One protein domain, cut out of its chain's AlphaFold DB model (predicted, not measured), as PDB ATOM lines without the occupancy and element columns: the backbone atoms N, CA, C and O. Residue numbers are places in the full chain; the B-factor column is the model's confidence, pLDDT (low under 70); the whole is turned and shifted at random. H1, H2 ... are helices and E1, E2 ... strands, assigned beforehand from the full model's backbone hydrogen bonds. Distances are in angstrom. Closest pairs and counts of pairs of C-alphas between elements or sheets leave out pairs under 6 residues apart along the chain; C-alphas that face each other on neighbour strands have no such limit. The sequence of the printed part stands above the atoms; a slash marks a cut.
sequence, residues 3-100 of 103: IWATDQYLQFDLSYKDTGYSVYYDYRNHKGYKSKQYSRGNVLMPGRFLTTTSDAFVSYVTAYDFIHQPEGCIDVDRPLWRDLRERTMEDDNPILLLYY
ATOM      1  N   ILE A   3      96.193 158.081 -10.774       79.44
ATOM      2  CA  ILE A   3      95.315 156.994 -11.198       79.44
ATOM      3  C   ILE A   3      94.693 156.433  -9.930       79.44
ATOM      4  O   ILE A   3      95.406 156.141  -8.969       79.44
ATOM      5  N   TRP A   4      93.381 156.264  -9.948       78.81
ATOM      6  CA  TRP A   4      92.605 155.785  -8.819       78.81
ATOM      7  C   TRP A   4      91.663 154.695  -9.270       78.81
ATOM      8  O   TRP A   4      90.955 154.839 -10.263       78.81
ATOM      9  N   ALA A   5      91.652 153.606  -8.522       81.06
ATOM     10  CA  ALA A   5      90.791 152.476  -8.782       81.06
ATOM     11  C   ALA A   5      89.965 152.164  -7.535       81.06
ATOM     12  O   ALA A   5      90.419 152.328  -6.402       81.06
ATOM     13  N   THR A   6      88.744 151.721  -7.775       79.75
ATOM     14  CA  THR A   6      87.885 151.009  -6.825       79.75
ATOM     15  C   THR A   6      87.630 149.618  -7.399       79.75
ATOM     16  O   THR A   6      88.037 149.337  -8.526       79.75
ATOM     17  N   ASP A   7      86.886 148.770  -6.698       82.81
ATOM     18  CA  ASP A   7      86.485 147.467  -7.242       82.81
ATOM     19  C   ASP A   7      85.569 147.597  -8.477       82.81
ATOM     20  O   ASP A   7      85.379 146.642  -9.229       82.81
ATOM     21  N   GLN A   8      84.980 148.777  -8.699       82.38
ATOM     22  CA  GLN A   8      83.953 149.004  -9.720       82.38
ATOM     23  C   GLN A   8      84.380 149.986 -10.816       82.38
ATOM     24  O   GLN A   8      83.830 149.947 -11.919       82.38
ATOM     25  N   TYR A   9      85.353 150.852 -10.531       83.31
ATOM     26  CA  TYR A   9      85.673 151.997 -11.376       83.31
ATOM     27  C   TYR A   9      87.168 152.308 -11.410       83.31
ATOM     28  O   TYR A   9      87.843 152.232 -10.387       83.31
ATOM     29  N   LEU A  10      87.642 152.780 -12.563       86.31
ATOM     30  CA  LEU A  10      88.936 153.445 -12.732       86.31
ATOM     31  C   LEU A  10      88.705 154.928 -13.023       86.31
ATOM     32  O   LEU A  10      87.909 155.260 -13.899       86.31
ATOM     33  N   GLN A  11      89.443 155.810 -12.365       82.25
ATOM     34  CA  GLN A  11      89.541 157.223 -12.707       82.25
ATOM     35  C   GLN A  11      91.011 157.604 -12.876       82.25
ATOM     36  O   GLN A  11      91.859 157.207 -12.081       82.25
ATOM     37  N   PHE A  12      91.332 158.399 -13.888       81.44
ATOM     38  CA  PHE A  12      92.655 159.004 -14.009       81.44
ATOM     39  C   PHE A  12      92.596 160.322 -14.762       81.44
ATOM     40  O   PHE A  12      91.727 160.539 -15.610       81.44
ATOM     41  N   ASP A  13      93.572 161.175 -14.473       81.75
ATOM     42  CA  ASP A  13      93.718 162.455 -15.148       81.75
ATOM     43  C   ASP A  13      94.792 162.374 -16.238       81.75
ATOM     44  O   ASP A  13      95.902 161.875 -16.024       81.75
ATOM     45  N   LEU A  14      94.448 162.885 -17.418       83.19
ATOM     46  CA  LEU A  14      95.270 162.910 -18.621       83.19
ATOM     47  C   LEU A  14      95.401 164.351 -19.117       83.19
ATOM     48  O   LEU A  14      94.398 165.011 -19.367       83.19
ATOM     49  N   SER A  15      96.624 164.799 -19.377       83.06
ATOM     50  CA  SER A  15      96.868 166.058 -20.086       83.06
ATOM     51  C   SER A  15      97.271 165.774 -21.530       83.06
ATOM     52  O   SER A  15      98.178 164.985 -21.782       83.06
ATOM     53  N   TYR A  16      96.609 166.424 -22.487       82.06
ATOM     54  CA  TYR A  16      96.927 166.327 -23.910       82.06
ATOM     55  C   TYR A  16      96.814 167.697 -24.576       82.06
ATOM     56  O   TYR A  16      95.761 168.327 -24.484       82.06
ATOM     57  N   LYS A  17      97.877 168.137 -25.270       85.81
ATOM     58  CA  LYS A  17      97.949 169.451 -25.949       85.81
ATOM     59  C   LYS A  17      97.447 170.590 -25.047       85.81
ATOM     60  O   LYS A  17      96.461 171.251 -25.366       85.81
ATOM     61  N   ASP A  18      98.053 170.712 -23.866       82.00
ATOM     62  CA  ASP A  18      97.741 171.724 -22.841       82.00
ATOM     63  C   ASP A  18      96.303 171.706 -22.299       82.00
ATOM     64  O   ASP A  18      95.886 172.595 -21.561       82.00
ATOM     65  N   THR A  19      95.536 170.663 -22.620       80.44
ATOM     66  CA  THR A  19      94.185 170.458 -22.106       80.44
ATOM     67  C   THR A  19      94.163 169.266 -21.159       80.44
ATOM     68  O   THR A  19      94.531 168.156 -21.546       80.44
ATOM     69  N   GLY A  20      93.710 169.489 -19.926       81.44
ATOM     70  CA  GLY A  20      93.444 168.422 -18.962       81.44
ATOM     71  C   GLY A  20      92.124 167.707 -19.256       81.44
ATOM     72  O   GLY A  20      91.154 168.312 -19.718       81.44
ATOM     73  N   TYR A  21      92.077 166.414 -18.973       81.50
ATOM     74  CA  TYR A  21      90.902 165.559 -19.074       81.50
ATOM     75  C   TYR A  21      90.858 164.630 -17.869       81.50
ATOM     76  O   TYR A  21      91.881 164.063 -17.497       81.50
ATOM     77  N   SER A  22      89.664 164.411 -17.329       79.62
ATOM     78  CA  SER A  22      89.420 163.305 -16.407       79.62
ATOM     79  C   SER A  22      88.730 162.188 -17.175       79.62
ATOM     80  O   SER A  22      87.751 162.407 -17.904       79.62
ATOM     81  N   VAL A  23      89.290 160.994 -17.045       83.38
ATOM     82  CA  VAL A  23      88.808 159.773 -17.681       83.38
ATOM     83  C   VAL A  23      88.265 158.856 -16.602       83.38
ATOM     84  O   VAL A  23      88.898 158.671 -15.566       83.38
ATOM     85  N   TYR A  24      87.108 158.269 -16.879       82.06
ATOM     86  CA  TYR A  24      86.433 157.311 -16.017       82.06
ATOM     87  C   TYR A  24      86.173 156.038 -16.809       82.06
ATOM     88  O   TYR A  24      85.749 156.102 -17.964       82.06
ATOM     89  N   TYR A  25      86.387 154.882 -16.197       86.75
ATOM     90  CA  TYR A  25      86.049 153.594 -16.779       86.75
ATOM     91  C   TYR A  25      85.198 152.797 -15.799       86.75
ATOM     92  O   TYR A  25      85.591 152.579 -14.655       86.75
ATOM     93  N   ASP A  26      84.026 152.386 -16.269       87.25
ATOM     94  CA  ASP A  26      83.097 151.523 -15.555       87.25
ATOM     95  C   ASP A  26      83.427 150.063 -15.868       87.25
ATOM     96  O   ASP A  26      83.229 149.609 -17.000       87.25
ATOM     97  N   TYR A  27      83.932 149.333 -14.866       87.06
ATOM     98  CA  TYR A  27      84.308 147.929 -15.022       87.06
ATOM     99  C   TYR A  27      83.106 147.023 -15.291       87.06
ATOM    100  O   TYR A  27      83.265 146.006 -15.959       87.06
ATOM    101  N   ARG A  28      81.907 147.378 -14.815       85.19
ATOM    102  CA  ARG A  28      80.703 146.552 -14.991       85.19
ATOM    103  C   ARG A  28      80.139 146.659 -16.395       85.19
ATOM    104  O   ARG A  28      79.746 145.658 -16.981       85.19
ATOM    105  N   ASN A  29      80.085 147.880 -16.915       87.81
ATOM    106  CA  ASN A  29      79.513 148.159 -18.232       87.81
ATOM    107  C   ASN A  29      80.560 148.168 -19.353       87.81
ATOM    108  O   ASN A  29      80.215 148.408 -20.509       87.81
ATOM    109  N   HIS A  30      81.837 147.956 -19.018       89.88
ATOM    110  CA  HIS A  30      82.977 148.046 -19.931       89.88
ATOM    111  C   HIS A  30      83.001 149.346 -20.747       89.88
ATOM    112  O   HIS A  30      83.351 149.357 -21.930       89.88
ATOM    113  N   LYS A  31      82.622 150.463 -20.114       90.88
ATOM    114  CA  LYS A  31      82.403 151.742 -20.794       90.88
ATOM    115  C   LYS A  31      83.309 152.839 -20.252       90.88
ATOM    116  O   LYS A  31      83.384 153.068 -19.047       90.88
ATOM    117  N   GLY A  32      83.974 153.533 -21.175       87.50
ATOM    118  CA  GLY A  32      84.807 154.695 -20.892       87.50
ATOM    119  C   GLY A  32      84.056 156.012 -21.075       87.50
ATOM    120  O   GLY A  32      83.282 156.179 -22.019       87.50
ATOM    121  N   TYR A  33      84.339 156.965 -20.196       83.00
ATOM    122  CA  TYR A  33      83.843 158.333 -20.232       83.00
ATOM    123  C   TYR A  33      85.028 159.287 -20.128       83.00
ATOM    124  O   TYR A  33      85.971 159.048 -19.377       83.00
ATOM    125  N   LYS A  34      84.983 160.386 -20.876       83.88
ATOM    126  CA  LYS A  34      85.998 161.437 -20.840       83.88
ATOM    127  C   LYS A  34      85.295 162.771 -20.737       83.88
ATOM    128  O   LYS A  34      84.379 163.029 -21.515       83.88
ATOM    129  N   SER A  35      85.766 163.644 -19.860       76.81
ATOM    130  CA  SER A  35      85.391 165.050 -19.957       76.81
ATOM    131  C   SER A  35      86.561 165.971 -19.626       76.81
ATOM    132  O   SER A  35      87.571 165.569 -19.042       76.81
ATOM    133  N   LYS A  36      86.469 167.178 -20.177       78.81
ATOM    134  CA  LYS A  36      87.511 168.196 -20.137       78.81
ATOM    135  C   LYS A  36      87.617 168.730 -18.711       78.81
ATOM    136  O   LYS A  36      86.607 169.067 -18.101       78.81
ATOM    137  N   GLN A  37      88.837 168.827 -18.200       76.25
ATOM    138  CA  GLN A  37      89.097 169.534 -16.955       76.25
ATOM    139  C   GLN A  37      89.081 171.035 -17.214       76.25
ATOM    140  O   GLN A  37      89.605 171.525 -18.219       76.25
ATOM    141  N   TYR A  38      88.502 171.766 -16.275       71.38
ATOM    142  CA  TYR A  38      88.585 173.216 -16.234       71.38
ATOM    143  C   TYR A  38      89.756 173.586 -15.327       71.38
ATOM    144  O   TYR A  38      90.009 172.905 -14.337       71.38
ATOM    145  N   SER A  39      90.478 174.655 -15.658       63.88
ATOM    146  CA  SER A  39      91.672 175.094 -14.913       63.88
ATOM    147  C   SER A  39      91.399 175.343 -13.427       63.88
ATOM    148  O   SER A  39      92.273 175.122 -12.594       63.88
ATOM    149  N   ARG A  40      90.172 175.762 -13.108       66.44
ATOM    150  CA  ARG A  40      89.661 176.001 -11.753       66.44
ATOM    151  C   ARG A  40      88.852 174.821 -11.186       66.44
ATOM    152  O   ARG A  40      88.340 174.881 -10.079       66.44
ATOM    153  N   GLY A  41      88.737 173.723 -11.936       62.50
ATOM    154  CA  GLY A  41      87.769 172.665 -11.655       62.50
ATOM    155  C   GLY A  41      86.329 173.158 -11.792       62.50
ATOM    156  O   GLY A  41      86.059 174.331 -12.037       62.50
ATOM    157  N   ASN A  42      85.383 172.241 -11.679       64.25
ATOM    158  CA  ASN A  42      83.981 172.574 -11.470       64.25
ATOM    159  C   ASN A  42      83.333 171.469 -10.635       64.25
ATOM    160  O   ASN A  42      83.961 170.477 -10.283       64.25
ATOM    161  N   VAL A  43      82.059 171.614 -10.324       60.28
ATOM    162  CA  VAL A  43      81.395 170.701  -9.390       60.28
ATOM    163  C   VAL A  43      81.039 169.345 -10.041       60.28
ATOM    164  O   VAL A  43      80.749 168.367  -9.362       60.28
ATOM    165  N   LEU A  44      81.110 169.242 -11.371       59.59
ATOM    166  CA  LEU A  44      81.020 167.972 -12.108       59.59
ATOM    167  C   LEU A  44      82.378 167.285 -12.305       59.59
ATOM    168  O   LEU A  44      82.437 166.082 -12.547       59.59
ATOM    169  N   MET A  45      83.447 168.065 -12.246       63.00
ATOM    170  CA  MET A  45      84.838 167.719 -12.513       63.00
ATOM    171  C   MET A  45      85.722 168.496 -11.542       63.00
ATOM    172  O   MET A  45      86.403 169.456 -11.931       63.00
ATOM    173  N   PRO A  46      85.662 168.146 -10.252       58.81
ATOM    174  CA  PRO A  46      86.456 168.819  -9.244       58.81
ATOM    175  C   PRO A  46      87.932 168.637  -9.575       58.81
ATOM    176  O   PRO A  46      88.395 167.525  -9.824       58.81
ATOM    177  N   GLY A  47      88.649 169.759  -9.645       54.72
ATOM    178  CA  GLY A  47      89.950 169.854 -10.308       54.72
ATOM    179  C   GLY A  47      91.054 169.000  -9.684       54.72
ATOM    180  O   GLY A  47      92.134 168.914 -10.265       54.72
ATOM    181  N   ARG A  48      90.814 168.392  -8.514       63.25
ATOM    182  CA  ARG A  48      91.758 167.503  -7.832       63.25
ATOM    183  C   ARG A  48      91.049 166.434  -7.018       63.25
ATOM    184  O   ARG A  48      90.547 166.698  -5.927       63.25
ATOM    185  N   PHE A  49      91.094 165.213  -7.529       70.38
ATOM    186  CA  PHE A  49      90.713 164.027  -6.781       70.38
ATOM    187  C   PHE A  49      91.569 163.860  -5.513       70.38
ATOM    188  O   PHE A  49      92.784 164.067  -5.544       70.38
ATOM    189  N   LEU A  50      90.936 163.458  -4.408       70.56
ATOM    190  CA  LEU A  50      91.575 163.280  -3.103       70.56
ATOM    191  C   LEU A  50      91.780 161.807  -2.750       70.56
ATOM    192  O   LEU A  50      92.893 161.398  -2.433       70.56
ATOM    193  N   THR A  51      90.705 161.019  -2.751       72.94
ATOM    194  CA  THR A  51      90.724 159.619  -2.303       72.94
ATOM    195  C   THR A  51      89.456 158.885  -2.735       72.94
ATOM    196  O   THR A  51      88.486 159.505  -3.169       72.94
ATOM    197  N   THR A  52      89.435 157.562  -2.612       76.75
ATOM    198  CA  THR A  52      88.218 156.755  -2.740       76.75
ATOM    199  C   THR A  52      87.653 156.425  -1.355       76.75
ATOM    200  O   THR A  52      88.391 156.290  -0.378       76.75
ATOM    201  N   THR A  53      86.332 156.297  -1.240       77.50
ATOM    202  CA  THR A  53      85.669 155.750  -0.048       77.50
ATOM    203  C   THR A  53      84.368 155.061  -0.436       77.50
ATOM    204  O   THR A  53      83.563 155.647  -1.147       77.50
ATOM    205  N   SER A  54      84.139 153.829   0.028       77.19
ATOM    206  CA  SER A  54      82.875 153.098  -0.193       77.19
ATOM    207  C   SER A  54      82.400 153.085  -1.663       77.19
ATOM    208  O   SER A  54      81.249 153.413  -1.943       77.19
ATOM    209  N   ASP A  55      83.297 152.772  -2.608       75.88
ATOM    210  CA  ASP A  55      83.078 152.843  -4.071       75.88
ATOM    211  C   ASP A  55      82.722 154.235  -4.634       75.88
ATOM    212  O   ASP A  55      82.365 154.372  -5.806       75.88
ATOM    213  N   ALA A  56      82.850 155.281  -3.823       77.31
ATOM    214  CA  ALA A  56      82.759 156.663  -4.248       77.31
ATOM    215  C   ALA A  56      84.149 157.270  -4.426       77.31
ATOM    216  O   ALA A  56      85.123 156.947  -3.741       77.31
ATOM    217  N   PHE A  57      84.206 158.211  -5.346       78.38
ATOM    218  CA  PHE A  57      85.317 159.104  -5.557       78.38
ATOM    219  C   PHE A  57      85.101 160.364  -4.715       78.38
ATOM    220  O   PHE A  57      84.008 160.937  -4.705       78.38
ATOM    221  N   VAL A  58      86.141 160.780  -3.998       81.12
ATOM    222  CA  VAL A  58      86.155 161.999  -3.190       81.12
ATOM    223  C   VAL A  58      87.061 163.005  -3.863       81.12
ATOM    224  O   VAL A  58      88.221 162.729  -4.166       81.12
ATOM    225  N   SER A  59      86.536 164.200  -4.060       80.25
ATOM    226  CA  SER A  59      87.271 165.316  -4.628       80.25
ATOM    227  C   SER A  59      86.778 166.616  -4.003       80.25
ATOM    228  O   SER A  59      85.889 166.591  -3.151       80.25
ATOM    229  N   TYR A  60      87.355 167.750  -4.383       81.31
ATOM    230  CA  TYR A  60      86.956 169.039  -3.829       81.31
ATOM    231  C   TYR A  60      86.919 170.151  -4.869       81.31
ATOM    232  O   TYR A  60      87.616 170.123  -5.885       81.31
ATOM    233  N   VAL A  61      86.113 171.160  -4.564       81.75
ATOM    234  CA  VAL A  61      86.065 172.440  -5.269       81.75
ATOM    235  C   VAL A  61      86.241 173.552  -4.240       81.75
ATOM    236  O   VAL A  61      85.769 173.430  -3.108       81.75
ATOM    237  N   THR A  62      86.973 174.610  -4.584       84.44
ATOM    238  CA  THR A  62      87.068 175.766  -3.682       84.44
ATOM    239  C   THR A  62      85.698 176.438  -3.570       84.44
ATOM    240  O   THR A  62      84.888 176.342  -4.492       84.44
ATOM    241  N   ALA A  63      85.422 177.117  -2.457       87.75
ATOM    242  CA  ALA A  63      84.174 177.859  -2.296       87.75
ATOM    243  C   ALA A  63      83.997 178.918  -3.403       87.75
ATOM    244  O   ALA A  63      82.946 178.999  -4.038       87.75
ATOM    245  N   TYR A  64      85.078 179.629  -3.733       86.69
ATOM    246  CA  TYR A  64      85.134 180.556  -4.861       86.69
ATOM    247  C   TYR A  64      84.753 179.904  -6.204       86.69
ATOM    248  O   TYR A  64      83.923 180.439  -6.932       86.69
ATOM    249  N   ASP A  65      85.309 178.735  -6.539       81.44
ATOM    250  CA  ASP A  65      85.004 178.022  -7.795       81.44
ATOM    251  C   ASP A  65      83.603 177.389  -7.806       81.44
ATOM    252  O   ASP A  65      83.015 177.180  -8.868       81.44
ATOM    253  N   PHE A  66      83.057 177.086  -6.627       83.12
ATOM    254  CA  PHE A  66      81.696 176.587  -6.473       83.12
ATOM    255  C   PHE A  66      80.656 177.669  -6.783       83.12
ATOM    256  O   PHE A  66      79.676 177.395  -7.482       83.12
ATOM    257  N   ILE A  67      80.893 178.891  -6.297       85.31
ATOM    258  CA  ILE A  67      80.053 180.067  -6.551       85.31
ATOM    259  C   ILE A  67      80.252 180.555  -7.994       85.31
ATOM    260  O   ILE A  67      79.284 180.738  -8.732       85.31
ATOM    261  N   HIS A  68      81.509 180.704  -8.421       83.25
ATOM    262  CA  HIS A  68      81.898 181.279  -9.712       83.25
ATOM    263  C   HIS A  68      82.343 180.202 -10.695       83.25
ATOM    264  O   HIS A  68      83.535 180.057 -10.990       83.25
ATOM    265  N   GLN A  69      81.377 179.439 -11.202       76.06
ATOM    266  CA  GLN A  69      81.649 178.357 -12.145       76.06
ATOM    267  C   GLN A  69      82.355 178.874 -13.413       76.06
ATOM    268  O   GLN A  69      81.990 179.932 -13.932       76.06
ATOM    269  N   PRO A  70      83.337 178.132 -13.960       71.50
ATOM    270  CA  PRO A  70      83.997 178.510 -15.204       71.50
ATOM    271  C   PRO A  70      83.009 178.629 -16.371       71.50
ATOM    272  O   PRO A  70      82.088 177.817 -16.500       71.50
ATOM    273  N   GLU A  71      83.257 179.577 -17.277       71.56
ATOM    274  CA  GLU A  71      82.483 179.705 -18.513       71.56
ATOM    275  C   GLU A  71      82.467 178.393 -19.315       71.56
ATOM    276  O   GLU A  71      83.480 177.700 -19.465       71.56
ATOM    277  N   GLY A  72      81.290 178.038 -19.833       67.62
ATOM    278  CA  GLY A  72      81.084 176.799 -20.583       67.62
ATOM    279  C   GLY A  72      81.033 175.536 -19.718       67.62
ATOM    280  O   GLY A  72      81.028 174.433 -20.269       67.62
ATOM    281  N   CYS A  73      81.007 175.658 -18.387       68.62
ATOM    282  CA  CYS A  73      80.571 174.566 -17.526       68.62
ATOM    283  C   CYS A  73      79.059 174.349 -17.682       68.62
ATOM    284  O   CYS A  73      78.285 175.304 -17.729       68.62
ATOM    285  N   ILE A  74      78.633 173.086 -17.749       65.25
ATOM    286  CA  ILE A  74      77.213 172.745 -17.665       65.25
ATOM    287  C   ILE A  74      76.796 172.960 -16.212       65.25
ATOM    288  O   ILE A  74      77.163 172.164 -15.344       65.25
ATOM    289  N   ASP A  75      76.039 174.024 -15.949       64.06
ATOM    290  CA  ASP A  75      75.412 174.188 -14.644       64.06
ATOM    291  C   ASP A  75      74.359 173.094 -14.486       64.06
ATOM    292  O   ASP A  75      73.414 172.982 -15.272       64.06
ATOM    293  N   VAL A  76      74.559 172.231 -13.497       64.50
ATOM    294  CA  VAL A  76      73.536 171.257 -13.149       64.50
ATOM    295  C   VAL A  76      72.656 171.939 -12.133       64.50
ATOM    296  O   VAL A  76      73.029 172.044 -10.966       64.50
ATOM    297  N   ASP A  77      71.496 172.398 -12.595       67.19
ATOM    298  CA  ASP A  77      70.460 172.964 -11.742       67.19
ATOM    299  C   ASP A  77      69.898 171.870 -10.822       67.19
ATOM    300  O   ASP A  77      68.895 171.206 -11.092       67.19
ATOM    301  N   ARG A  78      70.643 171.591  -9.752       73.56
ATOM    302  CA  ARG A  78      70.219 170.742  -8.648       73.56
ATOM    303  C   ARG A  78      69.776 171.666  -7.523       73.56
ATOM    304  O   ARG A  78      70.605 172.454  -7.066       73.56
ATOM    305  N   PRO A  79      68.552 171.511  -6.989       80.94
ATOM    306  CA  PRO A  79      68.067 172.331  -5.879       80.94
ATOM    307  C   PRO A  79      69.057 172.401  -4.708       80.94
ATOM    308  O   PRO A  79      69.386 173.481  -4.238       80.94
ATOM    309  N   LEU A  80      69.650 171.258  -4.340       80.75
ATOM    310  CA  LEU A  80      70.669 171.176  -3.288       80.75
ATOM    311  C   LEU A  80      71.884 172.084  -3.548       80.75
ATOM    312  O   LEU A  80      72.459 172.632  -2.616       80.75
ATOM    313  N   TRP A  81      72.307 172.210  -4.806       81.94
ATOM    314  CA  TRP A  81      73.487 172.994  -5.167       81.94
ATOM    315  C   TRP A  81      73.185 174.481  -5.188       81.94
ATOM    316  O   TRP A  81      74.047 175.273  -4.827       81.94
ATOM    317  N   ARG A  82      71.973 174.861  -5.597       82.81
ATOM    318  CA  ARG A  82      71.520 176.249  -5.516       82.81
ATOM    319  C   ARG A  82      71.452 176.704  -4.060       82.81
ATOM    320  O   ARG A  82      72.093 177.687  -3.714       82.81
ATOM    321  N   ASP A  83      70.798 175.918  -3.208       87.12
ATOM    322  CA  ASP A  83      70.663 176.225  -1.783       87.12
ATOM    323  C   ASP A  83      72.025 176.289  -1.072       87.12
ATOM    324  O   ASP A  83      72.216 177.106  -0.171       87.12
ATOM    325  N   LEU A  84      72.980 175.434  -1.466       87.75
ATOM    326  CA  LEU A  84      74.337 175.476  -0.926       87.75
ATOM    327  C   LEU A  84      75.083 176.727  -1.409       87.75
ATOM    328  O   LEU A  84      75.664 177.422  -0.585       87.75
ATOM    329  N   ARG A  85      75.007 177.060  -2.708       87.00
ATOM    330  CA  ARG A  85      75.651 178.256  -3.289       87.00
ATOM    331  C   ARG A  85      75.171 179.548  -2.637       87.00
ATOM    332  O   ARG A  85      75.986 180.420  -2.382       87.00
ATOM    333  N   GLU A  86      73.880 179.651  -2.328       89.31
ATOM    334  CA  GLU A  86      73.301 180.820  -1.647       89.31
ATOM    335  C   GLU A  86      73.829 181.019  -0.214       89.31
ATOM    336  O   GLU A  86      73.689 182.106   0.344       89.31
ATOM    337  N   ARG A  87      74.415 179.980   0.394       91.94
ATOM    338  CA  ARG A  87      74.911 179.994   1.781       91.94
ATOM    339  C   ARG A  87      76.433 179.948   1.891       91.94
ATOM    340  O   ARG A  87      76.940 180.143   2.990       91.94
ATOM    341  N   THR A  88      77.137 179.660   0.799       91.38
ATOM    342  CA  THR A  88      78.601 179.619   0.743       91.38
ATOM    343  C   THR A  88      79.170 181.030   0.587       91.38
ATOM    344  O   THR A  88      78.706 181.799  -0.254       91.38
ATOM    345  N   MET A  89      80.200 181.354   1.364       94.44
ATOM    346  CA  MET A  89      81.019 182.560   1.208       94.44
ATOM    347  C   MET A  89      82.314 182.231   0.458       94.44
ATOM    348  O   MET A  89      82.778 181.096   0.476       94.44
ATOM    349  N   GLU A  90      82.908 183.205  -0.234       91.38
ATOM    350  CA  GLU A  90      84.085 182.956  -1.087       91.38
ATOM    351  C   GLU A  90      85.306 182.418  -0.323       91.38
ATOM    352  O   GLU A  90      86.122 181.699  -0.904       91.38
ATOM    353  N   ASP A  91      85.423 182.758   0.959       92.38
ATOM    354  CA  ASP A  91      86.499 182.373   1.871       92.38
ATOM    355  C   ASP A  91      86.197 181.107   2.690       92.38
ATOM    356  O   ASP A  91      87.031 180.683   3.496       92.38
ATOM    357  N   ASP A  92      85.047 180.467   2.457       94.38
ATOM    358  CA  ASP A  92      84.720 179.194   3.088       94.38
ATOM    359  C   ASP A  92      85.724 178.092   2.714       94.38
ATOM    360  O   ASP A  92      86.381 178.086   1.665       94.38
ATOM    361  N   ASN A  93      85.789 177.083   3.585       91.00
ATOM    362  CA  ASN A  93      86.545 175.869   3.310       91.00
ATOM    363  C   ASN A  93      86.076 175.192   2.007       91.00
ATOM    364  O   ASN A  93      84.900 175.278   1.641       91.00
ATOM    365  N   PRO A  94      86.963 174.441   1.327       86.25
ATOM    366  CA  PRO A  94      86.590 173.699   0.134       86.25
ATOM    367  C   PRO A  94      85.412 172.751   0.361       86.25
ATOM    368  O   PRO A  94      85.339 172.039   1.366       86.25
ATOM    369  N   ILE A  95      84.527 172.686  -0.628       86.25
ATOM    370  CA  ILE A  95      83.371 171.797  -0.613       86.25
ATOM    371  C   ILE A  95      83.812 170.433  -1.127       86.25
ATOM    372  O   ILE A  95      84.319 170.302  -2.246       86.25
ATOM    373  N   LEU A  96      83.609 169.410  -0.300       84.50
ATOM    374  CA  LEU A  96      83.873 168.027  -0.667       84.50
ATOM    375  C   LEU A  96      82.752 167.487  -1.551       84.50
ATOM    376  O   LEU A  96      81.568 167.583  -1.225       84.50
ATOM    377  N   LEU A  97      83.146 166.865  -2.653       81.69
ATOM    378  CA  LEU A  97      82.258 166.215  -3.600       81.69
ATOM    379  C   LEU A  97      82.482 164.714  -3.526       81.69
ATOM    380  O   LEU A  97      83.574 164.221  -3.811       81.69
ATOM    381  N   LEU A  98      81.422 164.006  -3.146       82.50
ATOM    382  CA  LEU A  98      81.356 162.556  -3.185       82.50
ATOM    383  C   LEU A  98      80.514 162.158  -4.390       82.50
ATOM    384  O   LEU A  98      79.332 162.500  -4.468       82.50
ATOM    385  N   TYR A  99      81.115 161.437  -5.329       77.50
ATOM    386  CA  TYR A  99      80.422 160.980  -6.526       77.50
ATOM    387  C   TYR A  99      80.753 159.523  -6.835       77.50
ATOM    388  O   TYR A  99      81.856 159.039  -6.609       77.50
ATOM    389  N   TYR A 100      79.765 158.811  -7.358       74.69
ATOM    390  CA  TYR A 100      79.863 157.417  -7.772       74.69
ATOM    391  C   TYR A 100      79.098 157.255  -9.084       74.69
ATOM    392  O   TYR A 100      78.180 158.027  -9.384       74.69
TER     393      TYR A 100
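Overview. This is residues 3 to 100 of the 103 residues of an uncharacterized protein of Odoribacter splanchnicus (UniProt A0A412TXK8). Two antiparallel sheets stand as an open V: the four-stranded sheet E1 to E4 and the three-stranded sheet E5 to E7 come nearest at the edge strands E1 and E5 and spread towards E4 and E7. Two short helices lie past one end of the smaller sheet, H1 just after E6 and H2 farther out. The 98 printed residues hold seven named strands and two named helices, in the order E1 E2 E3 E4 E5 E6 H1 H2 E7, and the class is mixed, helices and strands. The sheets run E1 - E2 - E3 - E4 and E5 - E6 - E7. The whole is compact, with a radius of gyration of the C-alphas of 13.9 A and spans of 39 by 34 by 22 A.

Along the chain. E1, residues 3 to 5, begins at C-alpha 3 (95.315, 156.994, -11.198). E2, residues 9 to 16, is 22.1 A long, and E3, residues 19 to 26, 22.9 A. E4 is residues 31 to 36, 17.2 A. E5, residues 48 to 53, measures 15.4 A, and E6, residues 56 to 61, 16.2 A. H1 is residues 63 to 67. H2, residues 79 to 85, begins at C-alpha 79 (68.067, 172.331, -5.879). E7, residues 95 to 99, ends at C-alpha 99 (80.422, 160.980, -6.526).

Arrangement. E1 to E4 form a meander, each strand the antiparallel neighbour of the one before, in a twisted sheet. In the hairpin E1 and E2, N 4 and O 11 are 2.8 A apart; in the hairpin E2 and E3, N 14 and O 21 are 2.8 A apart; in the hairpin E3 and E4, N 24 and O 33 are 2.9 A apart. The closest C-alphas of E1 and E5 are those of Trp 4 and Thr 52, 7.6 A apart. E2 and E5 are apart, and so are E4 and E7. In the hairpin E5 and E6, N 53 and O 56 are 2.9 A apart. E6 and E7 are antiparallel at 152 degrees, with N 97 and O 59 2.8 A apart. H1 only grazes the sheet E5 E6 E7, with residues 63 to 67. H1 and H2 are close but not clearly touching, Ile 67 and Arg 85 having the closest C-alphas, at 5.8 A. H2 is on neither sheet. In H1 and H2 every O i to N i+4 pair is within hydrogen-bond range.

Size, cuts and confidence. The C-alphas farthest apart are those of His 30 and Asp 91, at 40.8 A. The printed part has no cut. The links E4 to E5 and H1 to H2 are long, with 11 residues each. The mean pLDDT of the printed part is 79.3; residues 39 to 48 and 72 to 77 are under 70.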